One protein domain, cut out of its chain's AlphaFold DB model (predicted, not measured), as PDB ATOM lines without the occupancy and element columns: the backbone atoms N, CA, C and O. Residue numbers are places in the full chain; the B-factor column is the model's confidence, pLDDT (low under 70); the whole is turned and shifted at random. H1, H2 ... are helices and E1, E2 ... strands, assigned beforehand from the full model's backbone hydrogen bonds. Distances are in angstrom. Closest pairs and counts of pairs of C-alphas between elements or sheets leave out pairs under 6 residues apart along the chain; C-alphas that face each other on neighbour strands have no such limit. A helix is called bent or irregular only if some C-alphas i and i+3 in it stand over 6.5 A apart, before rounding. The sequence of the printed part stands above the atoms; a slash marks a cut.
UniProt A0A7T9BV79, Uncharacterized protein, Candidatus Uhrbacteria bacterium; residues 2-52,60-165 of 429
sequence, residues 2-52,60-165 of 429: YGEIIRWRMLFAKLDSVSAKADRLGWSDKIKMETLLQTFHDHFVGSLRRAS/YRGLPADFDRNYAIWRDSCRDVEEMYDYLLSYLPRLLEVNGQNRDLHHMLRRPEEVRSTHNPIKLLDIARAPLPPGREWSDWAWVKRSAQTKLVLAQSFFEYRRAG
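Overview. This is residues 2 to 52 and 60 to 165 of the 429 residues of an uncharacterized protein of Candidatus Uhrbacteria bacterium (UniProt A0A7T9BV79). Two long helices, H3 and H6, cross as an X, and H5 folds back beside H6. A helical hairpin, H1 and H2, sits at one end of H3, loosely joined to it through H2, and a small strand hairpin, E1 and E2, followed by the short H4, extends beyond the other end. The printed part has 157 residues, with six named helices and two named strands in the order H1 H2 H3 E1 E2 H4 H5 H6; the two-stranded sheet is antiparallel and the class is mostly helix. The whole is compact, with a radius of gyration of the C-alphas of 17.5 A and spans of 55 by 43 by 33 A.

Arrangement. H1, residues 2 to 24, and H2, residues 29 to 49, form a helical hairpin: they touch, closest at the C-alphas of Ala 22 and Lys 32, 5.7 A, at a shallow tilt of 29 degrees, opposite ways. H2, with residues 34 to 38 alone, only just touches H3, residues 64 to 89, at residue 64 alone, with 3 pairs of C-alphas within 8 A; the closest are those of Glu 34 and Pro 64, 5.5 A. H3 has a kink of 56 degrees near residue 71 and is only just irregular: C-alphas 69 and 72 are 7.0 A apart. E1, residues 95 to 98, and E2, residues 101 to 104, form an antiparallel hairpin, with N 96 and O 103 within hydrogen-bond range at 2.9 A and N 103 and O 96 at 2.8 A. H4, residues 105 to 108, is close to H3 but not clearly touching, with the C-alphas of Leu 89 and His 106 closest at 7.5 A. H5, residues 121 to 129, and H6, residues 138 to 165, form a helical hairpin at a shallow tilt of 28 degrees, touching closest at the C-alphas of Ala 128 and Lys 145, 4.3 A; H6 does so with residues 144 to 155 alone. H6, with residues 151 to 163 alone, touches H3, with residues 73 to 81 alone, closest at the C-alphas of Cys 78 and Ala 155, 4.9 A, at a steep tilt of 68 degrees, only just short of perpendicular. H2 and H6 are near each other; H1 and H6 are apart. Every O i to N i+4 pair is within hydrogen-bond range in H1, H2, H5 and H6, and 17 of 22 are in H3; H4 is too short for such a pair.

Along the chain. H1 begins at C-alpha 2, (33.738, 24.417, 25.650), and is 33.2 A long; H2 is 30.1 A and H3 35.7 A. E1 begins at C-alpha 95, (6.972, 12.051, 35.184). H6, 40.6 A, ends at C-alpha 165, (37.176, 21.021, 56.706).

Size, cuts and confidence. The two C-alphas farthest apart, those of Leu 25 and Gly 100, are 56.9 A apart. Residues 53 to 59 are not printed, and C-alphas 52 and 60 are 19.6 A apart across this cut. The link from H4 to H5, residues 109 to 120, is long; residues 134 to 139, of which 138 and 139 belong to H6, stand free. Mean pLDDT of the printed part is 73.6; 44 residues are under 70, among them 2 to 12, 33 to 52 and 60 to 68.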
ATOM      1  N   TYR A   2      32.720  25.191  26.395       31.38
ATOM      2  CA  TYR A   2      33.738  24.417  25.650       31.38
ATOM      3  C   TYR A   2      35.078  24.209  26.386       31.38
ATOM      4  O   TYR A   2      35.694  23.154  26.248       31.38
ATOM      5  N   GLY A   3      35.518  25.168  27.210       36.44
ATOM      6  CA  GLY A   3      36.814  25.099  27.904       36.44
ATOM      7  C   GLY A   3      36.950  23.952  28.915       36.44
ATOM      8  O   GLY A   3      38.016  23.350  29.011       36.44
ATOM      9  N   GLU A   4      35.875  23.595  29.626       44.62
ATOM     10  CA  GLU A   4      35.904  22.480  30.582       44.62
ATOM     11  C   GLU A   4      35.912  21.125  29.874       44.62
ATOM     12  O   GLU A   4      36.754  20.286  30.173       44.62
ATOM     13  N   ILE A   5      35.066  20.942  28.855       41.12
ATOM     14  CA  ILE A   5      35.053  19.730  28.017       41.12
ATOM     15  C   ILE A   5      36.442  19.478  27.401       41.12
ATOM     16  O   ILE A   5      36.913  18.340  27.368       41.12
ATOM     17  N   ILE A   6      37.135  20.537  26.967       48.31
ATOM     18  CA  ILE A   6      38.513  20.462  26.462       48.31
ATOM     19  C   ILE A   6      39.489  20.057  27.580       48.31
ATOM     20  O   ILE A   6      40.285  19.135  27.395       48.31
ATOM     21  N   ARG A   7      39.399  20.676  28.763       54.25
ATOM     22  CA  ARG A   7      40.248  20.362  29.928       54.25
ATOM     23  C   ARG A   7      40.096  18.908  30.396       54.25
ATOM     24  O   ARG A   7      41.089  18.299  30.802       54.25
ATOM     25  N   TRP A   8      38.893  18.341  30.293       57.19
ATOM     26  CA  TRP A   8      38.600  16.945  30.636       57.19
ATOM     27  C   TRP A   8      39.115  15.959  29.592       57.19
ATOM     28  O   TRP A   8      39.744  14.965  29.951       57.19
ATOM     29  N   ARG A   9      38.952  16.259  28.298       58.53
ATOM     30  CA  ARG A   9      39.563  15.457  27.225       58.53
ATOM     31  C   ARG A   9      41.085  15.390  27.369       58.53
ATOM     32  O   ARG A   9      41.666  14.321  27.214       58.53
ATOM     33  N   MET A  10      41.718  16.505  27.741       64.56
ATOM     34  CA  MET A  10      43.159  16.552  28.007       64.56
ATOM     35  C   MET A  10      43.577  15.693  29.209       64.56
ATOM     36  O   MET A  10      44.619  15.041  29.148       64.56
ATOM     37  N   LEU A  11      42.783  15.667  30.288       65.44
ATOM     38  CA  LEU A  11      43.042  14.815  31.454       65.44
ATOM     39  C   LEU A  11      43.054  13.334  31.069       65.44
ATOM     40  O   LEU A  11      44.026  12.636  31.348       65.44
ATOM     41  N   PHE A  12      41.992  12.860  30.416       65.62
ATOM     42  CA  PHE A  12      41.883  11.446  30.060       65.62
ATOM     43  C   PHE A  12      42.942  11.031  29.039       65.62
ATOM     44  O   PHE A  12      43.580  10.002  29.235       65.62
ATOM     45  N   ALA A  13      43.259  11.885  28.059       73.81
ATOM     46  CA  ALA A  13      44.380  11.640  27.149       73.81
ATOM     47  C   ALA A  13      45.723  11.492  27.895       73.81
ATOM     48  O   ALA A  13      46.538  10.628  27.565       73.81
ATOM     49  N   LYS A  14      45.957  12.305  28.936       77.25
ATOM     50  CA  LYS A  14      47.158  12.208  29.776       77.25
ATOM     51  C   LYS A  14      47.178  10.912  30.591       77.25
ATOM     52  O   LYS A  14      48.219  10.263  30.657       77.25
ATOM     53  N   LEU A  15      46.047  10.523  31.180       73.88
ATOM     54  CA  LEU A  15      45.915   9.266  31.925       73.88
ATOM     55  C   LEU A  15      46.130   8.043  31.027       73.88
ATOM     56  O   LEU A  15      46.842   7.117  31.414       73.88
ATOM     57  N   ASP A  16      45.594   8.059  29.810       76.62
ATOM     58  CA  ASP A  16      45.796   6.985  28.837       76.62
ATOM     59  C   ASP A  16      47.259   6.881  28.402       76.62
ATOM     60  O   ASP A  16      47.819   5.785  28.376       76.62
ATOM     61  N   SER A  17      47.922   8.019  28.169       82.75
ATOM     62  CA  SER A  17      49.360   8.059  27.875       82.75
ATOM     63  C   SER A  17      50.208   7.478  29.017       82.75
ATOM     64  O   SER A  17      51.114   6.675  28.774       82.75
ATOM     65  N   VAL A  18      49.894   7.833  30.268       78.44
ATOM     66  CA  VAL A  18      50.573   7.306  31.464       78.44
ATOM     67  C   VAL A  18      50.345   5.802  31.623       78.44
ATOM     68  O   VAL A  18      51.302   5.070  31.859       78.44
ATOM     69  N   SER A  19      49.119   5.319  31.429       76.62
ATOM     70  CA  SER A  19      48.804   3.887  31.466       76.62
ATOM     71  C   SER A  19      49.570   3.116  30.399       76.62
ATOM     72  O   SER A  19      50.223   2.133  30.718       76.62
ATOM     73  N   ALA A  20      49.557   3.591  29.151       78.00
ATOM     74  CA  ALA A  20      50.269   2.935  28.059       78.00
ATOM     75  C   ALA A  20      51.791   2.945  28.275       78.00
ATOM     76  O   ALA A  20      52.511   2.055  27.824       78.00
ATOM     77  N   LYS A  21      52.323   3.963  28.963       82.56
ATOM     78  CA  LYS A  21      53.718   3.974  29.416       82.56
ATOM     79  C   LYS A  21      53.963   2.920  30.501       82.56
ATOM     80  O   LYS A  21      54.952   2.207  30.394       82.56
ATOM     81  N   ALA A  22      53.086   2.815  31.496       81.06
ATOM     82  CA  ALA A  22      53.190   1.817  32.558       81.06
ATOM     83  C   ALA A  22      53.186   0.385  31.998       81.06
ATOM     84  O   ALA A  22      54.049  -0.408  32.362       81.06
ATOM     85  N   ASP A  23      52.285   0.107  31.050       79.50
ATOM     86  CA  ASP A  23      52.186  -1.189  30.371       79.50
ATOM     87  C   ASP A  23      53.467  -1.515  29.595       79.50
ATOM     88  O   ASP A  23      54.036  -2.593  29.747       79.50
ATOM     89  N   ARG A  24      53.999  -0.552  28.828       88.19
ATOM     90  CA  ARG A  24      55.269  -0.728  28.097       88.19
ATOM     91  C   ARG A  24      56.477  -0.946  29.005       88.19
ATOM     92  O   ARG A  24      57.423  -1.607  28.593       88.19
ATOM     93  N   LEU A  25      56.477  -0.354  30.197       87.50
ATOM     94  CA  LEU A  25      57.566  -0.470  31.166       87.50
ATOM     95  C   LEU A  25      57.391  -1.658  32.125       87.50
ATOM     96  O   LEU A  25      58.219  -1.820  33.020       87.50
ATOM     97  N   GLY A  26      56.330  -2.460  31.971       85.69
ATOM     98  CA  GLY A  26      56.055  -3.608  32.835       85.69
ATOM     99  C   GLY A  26      55.852  -3.224  34.302       85.69
ATOM    100  O   GLY A  26      56.267  -3.961  35.195       85.69
ATOM    101  N   TRP A  27      55.279  -2.048  34.574       82.69
ATOM    102  CA  TRP A  27      55.001  -1.632  35.948       82.69
ATOM    103  C   TRP A  27      54.002  -2.580  36.604       82.69
ATOM    104  O   TRP A  27      53.041  -3.014  35.973       82.69
ATOM    105  N   SER A  28      54.193  -2.845  37.898       77.19
ATOM    106  CA  SER A  28      53.184  -3.558  38.674       77.19
ATOM    107  C   SER A  28      51.884  -2.753  38.727       77.19
ATOM    108  O   SER A  28      51.907  -1.516  38.722       77.19
ATOM    109  N   ASP A  29      50.749  -3.449  38.838       69.56
ATOM    110  CA  ASP A  29      49.423  -2.819  38.910       69.56
ATOM    111  C   ASP A  29      49.349  -1.755  40.007       69.56
ATOM    112  O   ASP A  29      48.771  -0.687  39.809       69.56
ATOM    113  N   LYS A  30      50.025  -2.001  41.137       65.88
ATOM    114  CA  LYS A  30      50.156  -1.039  42.232       65.88
ATOM    115  C   LYS A  30      50.821   0.263  41.768       65.88
ATOM    116  O   LYS A  30      50.217   1.321  41.880       65.88
ATOM    117  N   ILE A  31      52.021   0.198  41.186       69.25
ATOM    118  CA  ILE A  31      52.789   1.386  40.757       69.25
ATOM    119  C   ILE A  31      52.068   2.140  39.630       69.25
ATOM    120  O   ILE A  31      52.015   3.376  39.612       69.25
ATOM    121  N   LYS A  32      51.481   1.395  38.688       71.69
ATOM    122  CA  LYS A  32      50.640   1.947  37.623       71.69
ATOM    123  C   LYS A  32      49.477   2.746  38.205       71.69
ATOM    124  O   LYS A  32      49.255   3.885  37.794       71.69
ATOM    125  N   MET A  33      48.778   2.178  39.182       64.38
ATOM    126  CA  MET A  33      47.626   2.804  39.820       64.38
ATOM    127  C   MET A  33      48.003   4.063  40.604       64.38
ATOM    128  O   MET A  33      47.378   5.111  40.439       64.38
ATOM    129  N   GLU A  34      49.067   3.985  41.398       64.06
ATOM    130  CA  GLU A  34      49.613   5.116  42.150       64.06
ATOM    131  C   GLU A  34      49.958   6.291  41.221       64.06
ATOM    132  O   GLU A  34      49.591   7.439  41.481       64.06
ATOM    133  N   THR A  35      50.579   6.003  40.075       69.50
ATOM    134  CA  THR A  35      50.966   7.030  39.099       69.50
ATOM    135  C   THR A  35      49.762   7.636  38.369       69.50
ATOM    136  O   THR A  35      49.762   8.832  38.061       69.50
ATOM    137  N   LEU A  36      48.720   6.847  38.091       69.88
ATOM    138  CA  LEU A  36      47.483   7.341  37.477       69.88
ATOM    139  C   LEU A  36      46.718   8.270  38.422       69.88
ATOM    140  O   LEU A  36      46.316   9.356  38.006       69.88
ATOM    141  N   LEU A  37      46.582   7.891  39.694       63.31
ATOM    142  CA  LEU A  37      45.960   8.731  40.719       63.31
ATOM    143  C   LEU A  37      46.750  10.023  40.946       63.31
ATOM    144  O   LEU A  37      46.156  11.100  41.000       63.31
ATOM    145  N   GLN A  38      48.083   9.940  40.987       66.62
ATOM    146  CA  GLN A  38      48.945  11.118  41.068       66.62
ATOM    147  C   GLN A  38      48.764  12.034  39.851       66.62
ATOM    148  O   GLN A  38      48.605  13.243  39.993       66.62
ATOM    149  N   THR A  39      48.732  11.465  38.643       69.25
ATOM    150  CA  THR A  39      48.534  12.222  37.396       69.25
ATOM    151  C   THR A  39      47.178  12.917  37.367       69.25
ATOM    152  O   THR A  39      47.092  14.067  36.919       69.25
ATOM    153  N   PHE A  40      46.137  12.225  37.834       65.19
ATOM    154  CA  PHE A  40      44.795  12.766  37.984       65.19
ATOM    155  C   PHE A  40      44.826  13.961  38.937       65.19
ATOM    156  O   PHE A  40      44.546  15.077  38.510       65.19
ATOM    157  N   HIS A  41      45.301  13.767  40.165       59.47
ATOM    158  CA  HIS A  41      45.438  14.821  41.168       59.47
ATOM    159  C   HIS A  41      46.257  16.034  40.662       59.47
ATOM    160  O   HIS A  41      45.807  17.180  40.741       59.47
ATOM    161  N   ASP A  42      47.423  15.806  40.049       59.41
ATOM    162  CA  ASP A  42      48.311  16.867  39.553       59.41
ATOM    163  C   ASP A  42      47.712  17.686  38.411       59.41
ATOM    164  O   ASP A  42      48.037  18.865  38.252       59.41
ATOM    165  N   HIS A  43      46.838  17.094  37.596       62.53
ATOM    166  CA  HIS A  43      46.131  17.825  36.546       62.53
ATOM    167  C   HIS A  43      45.166  18.859  37.132       62.53
ATOM    168  O   HIS A  43      45.100  19.992  36.646       62.53
ATOM    169  N   PHE A  44      44.466  18.503  38.210       53.69
ATOM    170  CA  PHE A  44      43.584  19.429  38.919       53.69
ATOM    171  C   PHE A  44      44.385  20.513  39.644       53.69
ATOM    172  O   PHE A  44      44.151  21.703  39.412       53.69
ATOM    173  N   VAL A  45      45.398  20.123  40.426       47.94
ATOM    174  CA  VAL A  45      46.246  21.053  41.189       47.94
ATOM    175  C   VAL A  45      47.049  21.987  40.276       47.94
ATOM    176  O   VAL A  45      47.103  23.197  40.497       47.94
ATOM    177  N   GLY A  46      47.669  21.453  39.222       41.00
ATOM    178  CA  GLY A  46      48.510  22.207  38.290       41.00
ATOM    179  C   GLY A  46      47.730  23.196  37.423       41.00
ATOM    180  O   GLY A  46      48.241  24.267  37.093       41.00
ATOM    181  N   SER A  47      46.477  22.885  37.095       43.00
ATOM    182  CA  SER A  47      45.620  23.790  36.333       43.00
ATOM    183  C   SER A  47      45.055  24.943  37.173       43.00
ATOM    184  O   SER A  47      44.711  25.972  36.598       43.00
ATOM    185  N   LEU A  48      45.006  24.819  38.503       37.56
ATOM    186  CA  LEU A  48      44.669  25.922  39.412       37.56
ATOM    187  C   LEU A  48      45.862  26.868  39.652       37.56
ATOM    188  O   LEU A  48      45.665  28.056  39.877       37.56
ATOM    189  N   ARG A  49      47.108  26.382  39.521       36.69
ATOM    190  CA  ARG A  49      48.330  27.208  39.636       36.69
ATOM    191  C   ARG A  49      48.563  28.161  38.461       36.69
ATOM    192  O   ARG A  49      49.218  29.183  38.635       36.69
ATOM    193  N   ARG A  50      48.086  27.820  37.258       39.88
ATOM    194  CA  ARG A  50      48.321  28.621  36.038       39.88
ATOM    195  C   ARG A  50      47.359  29.804  35.891       39.88
ATOM    196  O   ARG A  50      47.628  30.703  35.101       39.88
ATOM    197  N   ALA A  51      46.283  29.839  36.675       40.81
ATOM    198  CA  ALA A  51      45.355  30.961  36.739       40.81
ATOM    199  C   ALA A  51      45.882  32.047  37.705       40.81
ATOM    200  O   ALA A  51      45.441  32.161  38.840       40.81
ATOM    201  N   SER A  52      46.877  32.822  37.255       36.78
ATOM    202  CA  SER A  52      47.307  34.128  37.801       36.78
ATOM    203  C   SER A  52      47.530  34.263  39.327       36.78
ATOM    204  O   SER A  52      46.605  34.544  40.085       36.78
ATOM    205  N   TYR A  60      46.802  19.140  48.675       40.16
ATOM    206  CA  TYR A  60      47.718  18.109  49.113       40.16
ATOM    207  C   TYR A  60      48.863  17.838  48.154       40.16
ATOM    208  O   TYR A  60      48.774  18.073  46.959       40.16
ATOM    209  N   ARG A  61      49.938  17.264  48.685       47.06
ATOM    210  CA  ARG A  61      51.026  16.663  47.915       47.06
ATOM    211  C   ARG A  61      51.175  15.216  48.363       47.06
ATOM    212  O   ARG A  61      52.176  14.866  48.977       47.06
ATOM    213  N   GLY A  62      50.120  14.434  48.178       47.19
ATOM    214  CA  GLY A  62      50.087  13.065  48.676       47.19
ATOM    215  C   GLY A  62      51.060  12.192  47.935       47.19
ATOM    216  O   GLY A  62      50.939  12.068  46.725       47.19
ATOM    217  N   LEU A  63      51.992  11.580  48.654       46.97
ATOM    218  CA  LEU A  63      52.732  10.455  48.106       46.97
ATOM    219  C   LEU A  63      51.782   9.252  48.010       46.97
ATOM    220  O   LEU A  63      50.806   9.183  48.756       46.97
ATOM    221  N   PRO A  64      52.060   8.261  47.155       48.06
ATOM    222  CA  PRO A  64      51.249   7.048  47.070       48.06
ATOM    223  C   PRO A  64      50.974   6.338  48.406       48.06
ATOM    224  O   PRO A  64      49.875   5.837  48.623       48.06
ATOM    225  N   ALA A  65      51.926   6.385  49.345       54.47
ATOM    226  CA  ALA A  65      51.779   5.858  50.708       54.47
ATOM    227  C   ALA A  65      50.657   6.533  51.521       54.47
ATOM    228  O   ALA A  65      50.147   5.972  52.487       54.47
ATOM    229  N   ASP A  66      50.241   7.730  51.120       59.94
ATOM    230  CA  ASP A  66      49.142   8.439  51.747       59.94
ATOM    231  C   ASP A  66      47.768   8.033  51.204       59.94
ATOM    232  O   ASP A  66      46.742   8.471  51.733       59.94
ATOM    233  N   PHE A  67      47.713   7.242  50.130       60.31
ATOM    234  CA  PHE A  67      46.452   6.826  49.532       60.31
ATOM    235  C   PHE A  67      45.600   6.046  50.530       60.31
ATOM    236  O   PHE A  67      44.444   6.408  50.724       60.31
ATOM    237  N   ASP A  68      46.175   5.067  51.235       64.25
ATOM    238  CA  ASP A  68      45.447   4.256  52.219       64.25
ATOM    239  C   ASP A  68      44.867   5.121  53.348       64.25
ATOM    240  O   ASP A  68      43.719   4.941  53.757       64.25
ATOM    241  N   ARG A  69      45.609   6.149  53.781       70.00
ATOM    242  CA  ARG A  69      45.140   7.130  54.773       70.00
ATOM    243  C   ARG A  69      43.982   7.980  54.246       70.00
ATOM    244  O   ARG A  69      43.056   8.305  54.983       70.00
ATOM    245  N   ASN A  70      44.040   8.365  52.976       73.75
ATOM    246  CA  ASN A  70      43.044   9.219  52.332       73.75
ATOM    247  C   ASN A  70      41.875   8.429  51.724       73.75
ATOM    248  O   ASN A  70      40.879   9.029  51.319       73.75
ATOM    249  N   TYR A  71      41.968   7.100  51.676       76.25
ATOM    250  CA  TYR A  71      40.995   6.229  51.029       76.25
ATOM    251  C   TYR A  71      39.603   6.349  51.652       76.25
ATOM    252  O   TYR A  71      38.607   6.404  50.932       76.25
ATOM    253  N   ALA A  72      39.523   6.459  52.982       82.06
ATOM    254  CA  ALA A  72      38.254   6.685  53.672       82.06
ATOM    255  C   ALA A  72      37.596   8.007  53.235       82.06
ATOM    256  O   ALA A  72      36.413   8.019  52.902       82.06
ATOM    257  N   ILE A  73      38.376   9.090  53.132       81.38
ATOM    258  CA  ILE A  73      37.891  10.401  52.669       81.38
ATOM    259  C   ILE A  73      37.408  10.301  51.220       81.38
ATOM    260  O   ILE A  73      36.353  10.828  50.883       81.38
ATOM    261  N   TRP A  74      38.144   9.591  50.365       81.44
ATOM    262  CA  TRP A  74      37.754   9.340  48.979       81.44
ATOM    263  C   TRP A  74      36.446   8.563  48.854       81.44
ATOM    264  O   TRP A  74      35.567   8.964  48.093       81.44
ATOM    265  N   ARG A  75      36.291   7.479  49.618       83.69
ATOM    266  CA  ARG A  75      35.052   6.695  49.673       83.69
ATOM    267  C   ARG A  75      33.872   7.570  50.089       83.69
ATOM    268  O   ARG A  75      32.821   7.515  49.455       83.69
ATOM    269  N   ASP A  76      34.051   8.387  51.120       85.94
ATOM    270  CA  ASP A  76      32.995   9.267  51.617       85.94
ATOM    271  C   ASP A  76      32.697  10.402  50.619       85.94
ATOM    272  O   ASP A  76      31.544  10.769  50.430       85.94
ATOM    273  N   SER A  77      33.699  10.879  49.879       83.62
ATOM    274  CA  SER A  77      33.507  11.842  48.784       83.62
ATOM    275  C   SER A  77      32.698  11.243  47.635       83.62
ATOM    276  O   SER A  77      31.819  11.896  47.085       83.62
ATOM    277  N   CYS A  78      32.942   9.975  47.285       85.25
ATOM    278  CA  CYS A  78      32.122   9.259  46.309       85.25
ATOM    279  C   CYS A  78      30.673   9.093  46.777       85.25
ATOM    280  O   CYS A  78      29.788   9.081  45.926       85.25
ATOM    281  N   ARG A  79      30.427   8.981  48.090       86.81
ATOM    282  CA  ARG A  79      29.078   8.976  48.668       86.81
ATOM    283  C   ARG A  79      28.421  10.354  48.575       86.81
ATOM    284  O   ARG A  79      27.276  10.420  48.147       86.81
ATOM    285  N   ASP A  80      29.144  11.434  48.869       85.31
ATOM    286  CA  ASP A  80      28.610  12.801  48.746       85.31
ATOM    287  C   ASP A  80      28.157  13.127  47.324       85.31
ATOM    288  O   ASP A  80      27.159  13.817  47.139       85.31
ATOM    289  N   VAL A  81      28.865  12.611  46.312       84.31
ATOM    290  CA  VAL A  81      28.429  12.749  44.918       84.31
ATOM    291  C   VAL A  81      27.039  12.152  44.731       84.31
ATOM    292  O   VAL A  81      26.190  12.780  44.111       84.31
ATOM    293  N   GLU A  82      26.786  10.969  45.282       85.75
ATOM    294  CA  GLU A  82      25.486  10.306  45.159       85.75
ATOM    295  C   GLU A  82      24.386  11.072  45.876       85.75
ATOM    296  O   GLU A  82      23.311  11.271  45.319       85.75
ATOM    297  N   GLU A  83      24.675  11.557  47.079       87.44
ATOM    298  CA  GLU A  83      23.729  12.370  47.835       87.44
ATOM    299  C   GLU A  83      23.456  13.709  47.123       87.44
ATOM    300  O   GLU A  83      22.331  14.213  47.167       87.44
ATOM    301  N   MET A  84      24.445  14.265  46.409       86.00
ATOM    302  CA  MET A  84      24.272  15.436  45.548       86.00
ATOM    303  C   MET A  84      23.391  15.114  44.335       86.00
ATOM    304  O   MET A  84      22.511  15.908  44.016       86.00
ATOM    305  N   TYR A  85      23.580  13.964  43.675       84.81
ATOM    306  CA  TYR A  85      22.695  13.512  42.593       84.81
ATOM    307  C   TYR A  85      21.253  13.361  43.085       84.81
ATOM    308  O   TYR A  85      20.346  13.923  42.475       84.81
ATOM    309  N   ASP A  86      21.043  12.677  44.209       85.25
ATOM    310  CA  ASP A  86      19.715  12.483  44.800       85.25
ATOM    311  C   ASP A  86      19.078  13.828  45.199       85.25
ATOM    312  O   ASP A  86      17.883  14.053  44.993       85.25
ATOM    313  N   TYR A  87      19.883  14.767  45.706       86.50
ATOM    314  CA  TYR A  87      19.439  16.131  45.984       86.50
ATOM    315  C   TYR A  87      19.028  16.880  44.714       86.50
ATOM    316  O   TYR A  87      17.973  17.503  44.709       86.50
ATOM    317  N   LEU A  88      19.793  16.807  43.625       85.00
ATOM    318  CA  LEU A  88      19.418  17.451  42.361       85.00
ATOM    319  C   LEU A  88      18.152  16.829  41.755       85.00
ATOM    320  O   LEU A  88      17.268  17.563  41.317       85.00
ATOM    321  N   LEU A  89      18.028  15.500  41.798       85.06
ATOM    322  CA  LEU A  89      16.851  14.768  41.326       85.06
ATOM    323  C   LEU A  89      15.579  15.142  42.089       85.06
ATOM    324  O   LEU A  89      14.509  15.167  41.498       85.06
ATOM    325  N   SER A  90      15.677  15.492  43.374       85.81
ATOM    326  CA  SER A  90      14.505  15.904  44.160       85.81
ATOM    327  C   SER A  90      13.808  17.172  43.638       85.81
ATOM    328  O   SER A  90      12.617  17.362  43.889       85.81
ATOM    329  N   TYR A  91      14.512  18.005  42.860       85.62
ATOM    330  CA  TYR A  91      13.940  19.174  42.183       85.62
ATOM    331  C   TYR A  91      13.208  18.823  40.881       85.62
ATOM    332  O   TYR A  91      12.572  19.697  40.293       85.62
ATOM    333  N   LEU A  92      13.293  17.572  40.424       85.88
ATOM    334  CA  LEU A  92      12.663  17.094  39.202       85.88
ATOM    335  C   LEU A  92      11.412  16.264  39.523       85.88
ATOM    336  O   LEU A  92      11.422  15.467  40.463       85.88
ATOM    337  N   PRO A  93      10.329  16.415  38.741       87.88
ATOM    338  CA  PRO A  93       9.190  15.522  38.817       87.88
ATOM    339  C   PRO A  93       9.591  14.131  38.342       87.88
ATOM    340  O   PRO A  93      10.473  13.961  37.502       87.88
ATOM    341  N   ARG A  94       8.885  13.114  38.836       88.06
ATOM    342  CA  ARG A  94       9.092  11.749  38.354       88.06
ATOM    343  C   ARG A  94       8.693  11.599  36.887       88.06
ATOM    344  O   ARG A  94       9.447  11.026  36.109       88.06
ATOM    345  N   LEU A  95       7.498  12.072  36.544       89.81
ATOM    346  CA  LEU A  95       6.972  12.051  35.184       89.81
ATOM    347  C   LEU A  95       7.053  13.463  34.611       89.81
ATOM    348  O   LEU A  95       6.606  14.406  35.263       89.81
ATOM    349  N   LEU A  96       7.621  13.585  33.416       88.62
ATOM    350  CA  LEU A  96       7.677  14.831  32.664       88.62
ATOM    351  C   LEU A  96       7.097  14.601  31.273       88.62
ATOM    352  O   LEU A  96       7.553  13.709  30.558       88.62
ATOM    353  N   GLU A  97       6.125  15.416  30.879       87.06
ATOM    354  CA  GLU A  97       5.635  15.405  29.506       87.06
ATOM    355  C   GLU A  97       6.585  16.193  28.596       87.06
ATOM    356  O   GLU A  97       6.813  17.388  28.801       87.06
ATOM    357  N   VAL A  98       7.138  15.522  27.586       83.56
ATOM    358  CA  VAL A  98       8.012  16.105  26.560       83.56
ATOM    359  C   VAL A  98       7.467  15.701  25.195       83.56
ATOM    360  O   VAL A  98       7.327  14.512  24.916       83.56
ATOM    361  N   ASN A  99       7.142  16.680  24.342       82.75
ATOM    362  CA  ASN A  99       6.601  16.453  22.992       82.75
ATOM    363  C   ASN A  99       5.375  15.508  22.962       82.75
ATOM    364  O   ASN A  99       5.274  14.642  22.094       82.75
ATOM    365  N   GLY A 100       4.460  15.639  23.931       82.38
ATOM    366  CA  GLY A 100       3.256  14.802  24.036       82.38
ATOM    367  C   GLY A 100       3.495  13.382  24.563       82.38
ATOM    368  O   GLY A 100       2.595  12.544  24.510       82.38
ATOM    369  N   GLN A 101       4.701  13.074  25.053       84.88
ATOM    370  CA  GLN A 101       5.042  11.781  25.647       84.88
ATOM    371  C   GLN A 101       5.446  11.942  27.110       84.88
ATOM    372  O   GLN A 101       6.304  12.756  27.448       84.88
ATOM    373  N   ASN A 102       4.879  11.108  27.984       87.75
ATOM    374  CA  ASN A 102       5.304  11.032  29.377       87.75
ATOM    375  C   ASN A 102       6.632  10.273  29.491       87.75
ATOM    376  O   ASN A 102       6.724   9.095  29.141       87.75
ATOM    377  N   ARG A 103       7.653  10.947  30.017       86.19
ATOM    378  CA  ARG A 103       8.984  10.404  30.300       86.19
ATOM    379  C   ARG A 103       9.140  10.172  31.804       86.19
ATOM    380  O   ARG A 103       8.871  11.077  32.590       86.19
ATOM    381  N   ASP A 104       9.595   8.985  32.218       88.12
ATOM    382  CA  ASP A 104       9.997   8.739  33.615       88.12
ATOM    383  C   ASP A 104      11.440   9.225  33.808       88.12
ATOM    384  O   ASP A 104      12.406   8.510  33.532       88.12
ATOM    385  N   LEU A 105      11.583  10.468  34.269       83.25
ATOM    386  CA  LEU A 105      12.884  11.098  34.487       83.25
ATOM    387  C   LEU A 105      13.729  10.324  35.494       83.25
ATOM    388  O   LEU A 105      14.938  10.217  35.323       83.25
ATOM    389  N   HIS A 106      13.120   9.749  36.529       83.00
ATOM    390  CA  HIS A 106      13.872   8.995  37.531       83.00
ATOM    391  C   HIS A 106      14.458   7.713  36.937       83.00
ATOM    392  O   HIS A 106      15.557   7.308  37.317       83.00
ATOM    393  N   HIS A 107      13.747   7.084  35.999       81.94
ATOM    394  CA  HIS A 107      14.265   5.948  35.247       81.94
ATOM    395  C   HIS A 107      15.394   6.362  34.296       81.94
ATOM    396  O   HIS A 107      16.450   5.735  34.295       81.94
ATOM    397  N   MET A 108      15.205   7.436  33.527       74.62
ATOM    398  CA  MET A 108      16.189   7.899  32.536       74.62
ATOM    399  C   MET A 108      17.480   8.414  33.176       74.62
ATOM    400  O   MET A 108      18.567   8.232  32.638       74.62
ATOM    401  N   LEU A 109      17.364   9.032  34.349       76.88
ATOM    402  CA  LEU A 109      18.491   9.527  35.136       76.88
ATOM    403  C   LEU A 109      19.011   8.474  36.121       76.88
ATOM    404  O   LEU A 109      19.858   8.778  36.970       76.88
ATOM    405  N   ARG A 110      18.519   7.228  36.032       75.50
ATOM    406  CA  ARG A 110      19.011   6.146  36.872       75.50
ATOM    407  C   ARG A 110      20.480   5.905  36.549       75.50
ATOM    408  O   ARG A 110      20.895   5.756  35.401       75.50
ATOM    409  N   ARG A 111      21.269   5.851  37.615       75.81
ATOM    410  CA  ARG A 111      22.691   5.527  37.555       75.81
ATOM    411  C   ARG A 111      22.872   4.143  36.918       75.81
ATOM    412  O   ARG A 111      22.158   3.223  37.330       75.81
ATOM    413  N   PRO A 112      23.819   3.979  35.976       81.81
ATOM    414  CA  PRO A 112      24.207   2.660  35.497       81.81
ATOM    415  C   PRO A 112      24.542   1.737  36.664       81.81
ATOM    416  O   PRO A 112      25.202   2.158  37.616       81.81
ATOM    417  N   GLU A 113      24.126   0.476  36.598       83.06
ATOM    418  CA  GLU A 113      24.361  -0.493  37.678       83.06
ATOM    419  C   GLU A 113      25.860  -0.761  37.912       83.06
ATOM    420  O   GLU A 113      26.287  -1.174  39.000       83.06
ATOM    421  N   GLU A 114      26.667  -0.469  36.895       87.00
ATOM    422  CA  GLU A 114      28.121  -0.512  36.881       87.00
ATOM    423  C   GLU A 114      28.766   0.692  37.573       87.00
ATOM    424  O   GLU A 114      29.923   0.608  37.970       87.00
ATOM    425  N   VAL A 115      28.058   1.807  37.772       83.75
ATOM    426  CA  VAL A 115      28.577   2.994  38.469       83.75
ATOM    427  C   VAL A 115      27.896   3.110  39.827       83.75
ATOM    428  O   VAL A 115      26.875   3.769  39.995       83.75
ATOM    429  N   ARG A 116      28.477   2.440  40.825       83.38
ATOM    430  CA  ARG A 116      27.893   2.328  42.168       83.38
ATOM    431  C   ARG A 116      28.391   3.401  43.117       83.38
ATOM    432  O   ARG A 116      29.544   3.830  43.032       83.38
ATOM    433  N   SER A 117      27.565   3.720  44.113       75.50
ATOM    434  CA  SER A 117      27.887   4.620  45.229       75.50
ATOM    435  C   SER A 117      29.190   4.260  45.945       75.50
ATOM    436  O   SER A 117      29.988   5.141  46.251       75.50
ATOM    437  N   THR A 118      29.448   2.962  46.109       79.38
ATOM    438  CA  THR A 118      30.603   2.392  46.815       79.38
ATOM    439  C   THR A 118      31.874   2.277  45.974       79.38
ATOM    440  O   THR A 118      32.905   1.834  46.485       79.38
ATOM    441  N   HIS A 119      31.831   2.632  44.686       83.56
ATOM    442  CA  HIS A 119      33.027   2.608  43.850       83.56
ATOM    443  C   HIS A 119      34.003   3.695  44.282       83.56
ATOM    444  O   HIS A 119      33.660   4.873  44.340       83.56
ATOM    445  N   ASN A 120      35.223   3.262  44.585       75.94
ATOM    446  CA  ASN A 120      36.342   4.141  44.859       75.94
ATOM    447  C   ASN A 120      36.869   4.766  43.545       75.94
ATOM    448  O   ASN A 120      36.495   4.321  42.454       75.94
ATOM    449  N   PRO A 121      37.760   5.769  43.622       72.62
ATOM    450  CA  PRO A 121      38.295   6.445  42.436       72.62
ATOM    451  C   PRO A 121      38.968   5.502  41.439       72.62
ATOM    452  O   PRO A 121      38.879   5.719  40.235       72.62
ATOM    453  N   ILE A 122      39.593   4.434  41.939       72.69
ATOM    454  CA  ILE A 122      40.258   3.414  41.125       72.69
ATOM    455  C   ILE A 122      39.240   2.699  40.234       72.69
ATOM    456  O   ILE A 122      39.350   2.738  39.014       72.69
ATOM    457  N   LYS A 123      38.181   2.139  40.827       81.25
ATOM    458  CA  LYS A 123      37.121   1.455  40.074       81.25
ATOM    459  C   LYS A 123      36.450   2.383  39.063       81.25
ATOM    460  O   LYS A 123      36.109   1.953  37.966       81.25
ATOM    461  N   LEU A 124      36.261   3.656  39.415       81.81
ATOM    462  CA  LEU A 124      35.685   4.645  38.502       81.81
ATOM    463  C   LEU A 124      36.621   4.964  37.328       81.81
ATOM    464  O   LEU A 124      36.141   5.085  36.204       81.81
ATOM    465  N   LEU A 125      37.934   5.059  37.562       76.62
ATOM    466  CA  LEU A 125      38.939   5.197  36.505       76.62
ATOM    467  C   LEU A 125      38.940   3.987  35.567       76.62
ATOM    468  O   LEU A 125      38.981   4.172  34.351       76.62
ATOM    469  N   ASP A 126      38.854   2.775  36.113       82.38
ATOM    470  CA  ASP A 126      38.822   1.548  35.317       82.38
ATOM    471  C   ASP A 126      37.588   1.518  34.407       82.38
ATOM    472  O   ASP A 126      37.713   1.338  33.196       82.38
ATOM    473  N   ILE A 127      36.403   1.808  34.955       86.75
ATOM    474  CA  ILE A 127      35.156   1.892  34.177       86.75
ATOM    475  C   ILE A 127      35.247   2.994  33.114       86.75
ATOM    476  O   ILE A 127      34.930   2.767  31.948       86.75
ATOM    477  N   ALA A 128      35.724   4.185  33.486       80.75
ATOM    478  CA  ALA A 128      35.846   5.333  32.588       80.75
ATOM    479  C   ALA A 128      36.766   5.078  31.383       80.75
ATOM    480  O   ALA A 128      36.651   5.770  30.367       80.75
ATOM    481  N   ARG A 129      37.681   4.110  31.488       81.31
ATOM    482  CA  ARG A 129      38.700   3.802  30.477       81.31
ATOM    483  C   ARG A 129      38.446   2.480  29.758       81.31
ATOM    484  O   ARG A 129      38.961   2.299  28.658       81.31
ATOM    485  N   ALA A 130      37.610   1.607  30.316       83.62
ATOM    486  CA  ALA A 130      37.354   0.282  29.776       83.62
ATOM    487  C   ALA A 130      36.844   0.310  28.310       83.62
ATOM    488  O   ALA A 130      36.102   1.226  27.908       83.62
ATOM    489  N   PRO A 131      37.272  -0.660  27.477       83.31
ATOM    490  CA  PRO A 131      36.781  -0.816  26.109       83.31
ATOM    491  C   PRO A 131      35.308  -1.245  26.102       83.31
ATOM    492  O   PRO A 131      34.778  -1.657  27.130       83.31
ATOM    493  N   LEU A 132      34.643  -1.127  24.948       84.50
ATOM    494  CA  LEU A 132      33.268  -1.609  24.772       84.50
ATOM    495  C   LEU A 132      33.199  -3.129  25.016       84.50
ATOM    496  O   LEU A 132      33.917  -3.862  24.331       84.50
ATOM    497  N   PRO A 133      32.360  -3.614  25.951       87.88
ATOM    498  CA  PRO A 133      32.151  -5.043  26.136       87.88
ATOM    499  C   PRO A 133      31.523  -5.690  24.891       87.88
ATOM    500  O   PRO A 133      30.690  -5.056  24.236       87.88
ATOM    501  N   PRO A 134      31.860  -6.952  24.572       88.06
ATOM    502  CA  PRO A 134      31.215  -7.684  23.485       88.06
ATOM    503  C   PRO A 134      29.687  -7.710  23.644       88.06
ATOM    504  O   PRO A 134      29.183  -7.994  24.728       88.06
ATOM    505  N   GLY A 135      28.955  -7.425  22.563       85.38
ATOM    506  CA  GLY A 135      27.487  -7.491  22.539       85.38
ATOM    507  C   GLY A 135      26.757  -6.303  23.172       85.38
ATOM    508  O   GLY A 135      25.534  -6.340  23.269       85.38
ATOM    509  N   ARG A 136      27.472  -5.252  23.592       83.88
ATOM    510  CA  ARG A 136      26.868  -4.040  24.157       83.88
ATOM    511  C   ARG A 136      26.730  -2.936  23.109       83.88
ATOM    512  O   ARG A 136      27.615  -2.753  22.274       83.88
ATOM    513  N   GLU A 137      25.649  -2.165  23.183       85.81
ATOM    514  CA  GLU A 137      25.481  -0.974  22.349       85.81
ATOM    515  C   GLU A 137      26.424   0.155  22.787       85.81
ATOM    516  O   GLU A 137      26.649   0.394  23.978       85.81
ATOM    517  N   TRP A 138      26.983   0.877  21.813       78.06
ATOM    518  CA  TRP A 138      27.921   1.968  22.090       78.06
ATOM    519  C   TRP A 138      27.273   3.127  22.853       78.06
ATOM    520  O   TRP A 138      27.924   3.714  23.713       78.06
ATOM    521  N   SER A 139      26.011   3.450  22.563       76.25
ATOM    522  CA  SER A 139      25.229   4.493  23.242       76.25
ATOM    523  C   SER A 139      25.156   4.252  24.754       76.25
ATOM    524  O   SER A 139      25.518   5.130  25.538       76.25
ATOM    525  N   ASP A 140      24.771   3.039  25.152       80.88
ATOM    526  CA  ASP A 140      24.683   2.618  26.550       80.88
ATOM    527  C   ASP A 140      26.065   2.570  27.221       80.88
ATOM    528  O   ASP A 140      26.285   3.141  28.290       80.88
ATOM    529  N   TRP A 141      27.071   1.983  26.568       84.88
ATOM    530  CA  TRP A 141      28.410   1.946  27.159       84.88
ATOM    531  C   TRP A 141      29.057   3.328  27.295       84.88
ATOM    532  O   TRP A 141      29.728   3.617  28.289       84.88
ATOM    533  N   ALA A 142      28.837   4.215  26.324       78.56
ATOM    534  CA  ALA A 142      29.279   5.599  26.407       78.56
ATOM    535  C   ALA A 142      28.644   6.317  27.610       78.56
ATOM    536  O   ALA A 142      29.325   7.115  28.261       78.56
ATOM    537  N   TRP A 143      27.389   5.997  27.953       76.50
ATOM    538  CA  TRP A 143      26.727   6.498  29.160       76.50
ATOM    539  C   TRP A 143      27.389   5.994  30.445       76.50
ATOM    540  O   TRP A 143      27.683   6.803  31.332       76.50
ATOM    541  N   VAL A 144      27.715   4.700  30.529       84.75
ATOM    542  CA  VAL A 144      28.448   4.136  31.676       84.75
ATOM    543  C   VAL A 144      29.789   4.833  31.875       84.75
ATOM    544  O   VAL A 144      30.096   5.305  32.976       84.75
ATOM    545  N   LYS A 145      30.574   4.969  30.799       81.00
ATOM    546  CA  LYS A 145      31.878   5.639  30.852       81.00
ATOM    547  C   LYS A 145      31.732   7.091  31.284       81.00
ATOM    548  O   LYS A 145      32.439   7.525  32.190       81.00
ATOM    549  N   ARG A 146      30.797   7.837  30.687       76.00
ATOM    550  CA  ARG A 146      30.563   9.245  31.030       76.00
ATOM    551  C   ARG A 146      30.105   9.409  32.479       76.00
ATOM    552  O   ARG A 146      30.604  10.296  33.162       76.00
ATOM    553  N   SER A 147      29.229   8.538  32.972       79.44
ATOM    554  CA  SER A 147      28.783   8.540  34.370       79.44
ATOM    555  C   SER A 147      29.943   8.305  35.339       79.44
ATOM    556  O   SER A 147      30.092   9.039  36.315       79.44
ATOM    557  N   ALA A 148      30.820   7.339  35.043       83.31
ATOM    558  CA  ALA A 148      32.011   7.079  35.850       83.31
ATOM    559  C   ALA A 148      32.987   8.268  35.849       83.31
ATOM    560  O   ALA A 148      33.495   8.649  36.904       83.31
ATOM    561  N   GLN A 149      33.203   8.894  34.687       74.75
ATOM    562  CA  GLN A 149      34.037  10.092  34.548       74.75
ATOM    563  C   GLN A 149      33.482  11.260  35.367       74.75
ATOM    564  O   GLN A 149      34.208  11.847  36.167       74.75
ATOM    565  N   THR A 150      32.193  11.574  35.210       73.50
ATOM    566  CA  THR A 150      31.532  12.659  35.943       73.50
ATOM    567  C   THR A 150      31.600  12.422  37.447       73.50
ATOM    568  O   THR A 150      31.987  13.319  38.196       73.50
ATOM    569  N   LYS A 151      31.315  11.195  37.899       82.12
ATOM    570  CA  LYS A 151      31.406  10.844  39.316       82.12
ATOM    571  C   LYS A 151      32.823  10.998  39.862       82.12
ATOM    572  O   LYS A 151      32.990  11.546  40.946       82.12
ATOM    573  N   LEU A 152      33.836  10.543  39.128       75.00
ATOM    574  CA  LEU A 152      35.235  10.668  39.533       75.00
ATOM    575  C   LEU A 152      35.644  12.140  39.709       75.00
ATOM    576  O   LEU A 152      36.288  12.490  40.698       75.00
ATOM    577  N   VAL A 153      35.240  13.002  38.774       71.75
ATOM    578  CA  VAL A 153      35.513  14.447  38.830       71.75
ATOM    579  C   VAL A 153      34.834  15.083  40.041       71.75
ATOM    580  O   VAL A 153      35.482  15.780  40.817       71.75
ATOM    581  N   LEU A 154      33.542  14.820  40.239       75.31
ATOM    582  CA  LEU A 154      32.808  15.370  41.377       75.31
ATOM    583  C   LEU A 154      33.371  14.852  42.707       75.31
ATOM    584  O   LEU A 154      33.533  15.632  43.643       75.31
ATOM    585  N   ALA A 155      33.740  13.572  42.777       79.06
ATOM    586  CA  ALA A 155      34.324  12.971  43.972       79.06
ATOM    587  C   ALA A 155      35.671  13.611  44.327       79.06
ATOM    588  O   ALA A 155      35.939  13.824  45.503       79.06
ATOM    589  N   GLN A 156      36.489  13.976  43.336       74.75
ATOM    590  CA  GLN A 156      37.722  14.735  43.566       74.75
ATOM    591  C   GLN A 156      37.435  16.109  44.178       74.75
ATOM    592  O   GLN A 156      38.123  16.522  45.109       74.75
ATOM    593  N   SER A 157      36.411  16.811  43.691       72.81
ATOM    594  CA  SER A 157      36.006  18.100  44.263       72.81
ATOM    595  C   SER A 157      35.526  17.945  45.707       72.81
ATOM    596  O   SER A 157      35.979  18.679  46.584       72.81
ATOM    597  N   PHE A 158      34.669  16.958  45.988       78.44
ATOM    598  CA  PHE A 158      34.228  16.654  47.354       78.44
ATOM    599  C   PHE A 158      35.385  16.243  48.270       78.44
ATOM    600  O   PHE A 158      35.423  16.662  49.426       78.44
ATOM    601  N   PHE A 159      36.362  15.501  47.749       77.38
ATOM    602  CA  PHE A 159      37.563  15.118  48.483       77.38
ATOM    603  C   PHE A 159      38.358  16.340  48.943       77.38
ATOM    604  O   PHE A 159      38.675  16.451  50.128       77.38
ATOM    605  N   GLU A 160      38.620  17.296  48.049       70.44
ATOM    606  CA  GLU A 160      39.316  18.532  48.423       70.44
ATOM    607  C   GLU A 160      38.500  19.366  49.425       70.44
ATOM    608  O   GLU A 160      39.056  19.883  50.395       70.44
ATOM    609  N   TYR A 161      37.174  19.430  49.265       73.75
ATOM    610  CA  TYR A 161      36.294  20.118  50.218       73.75
ATOM    611  C   TYR A 161      36.356  19.499  51.615       73.75
ATOM    612  O   TYR A 161      36.571  20.205  52.602       73.75
ATOM    613  N   ARG A 162      36.221  18.173  51.716       79.56
ATOM    614  CA  ARG A 162      36.309  17.457  52.997       79.56
ATOM    615  C   ARG A 162      37.624  17.739  53.701       79.56
ATOM    616  O   ARG A 162      37.651  17.987  54.902       79.56
ATOM    617  N   ARG A 163      38.711  17.758  52.943       73.88
ATOM    618  CA  ARG A 163      40.043  18.040  53.469       73.88
ATOM    619  C   ARG A 163      40.258  19.472  53.915       73.88
ATOM    620  O   ARG A 163      41.039  19.694  54.832       73.88
ATOM    621  N   ALA A 164      39.564  20.415  53.294       67.62
ATOM    622  CA  ALA A 164      39.521  21.804  53.726       67.62
ATOM    623  C   ALA A 164      38.577  22.026  54.930       67.62
ATOM    624  O   ALA A 164      38.314  23.168  55.303       67.62
ATOM    625  N   GLY A 165      38.057  20.952  55.541       73.31
ATOM    626  CA  GLY A 165      37.176  21.021  56.706       73.31
ATOM    627  C   GLY A 165      35.714  21.307  56.363       73.31
ATOM    628  O   GLY A 165      34.998  21.822  57.212       73.31
TER     629      GLY A 165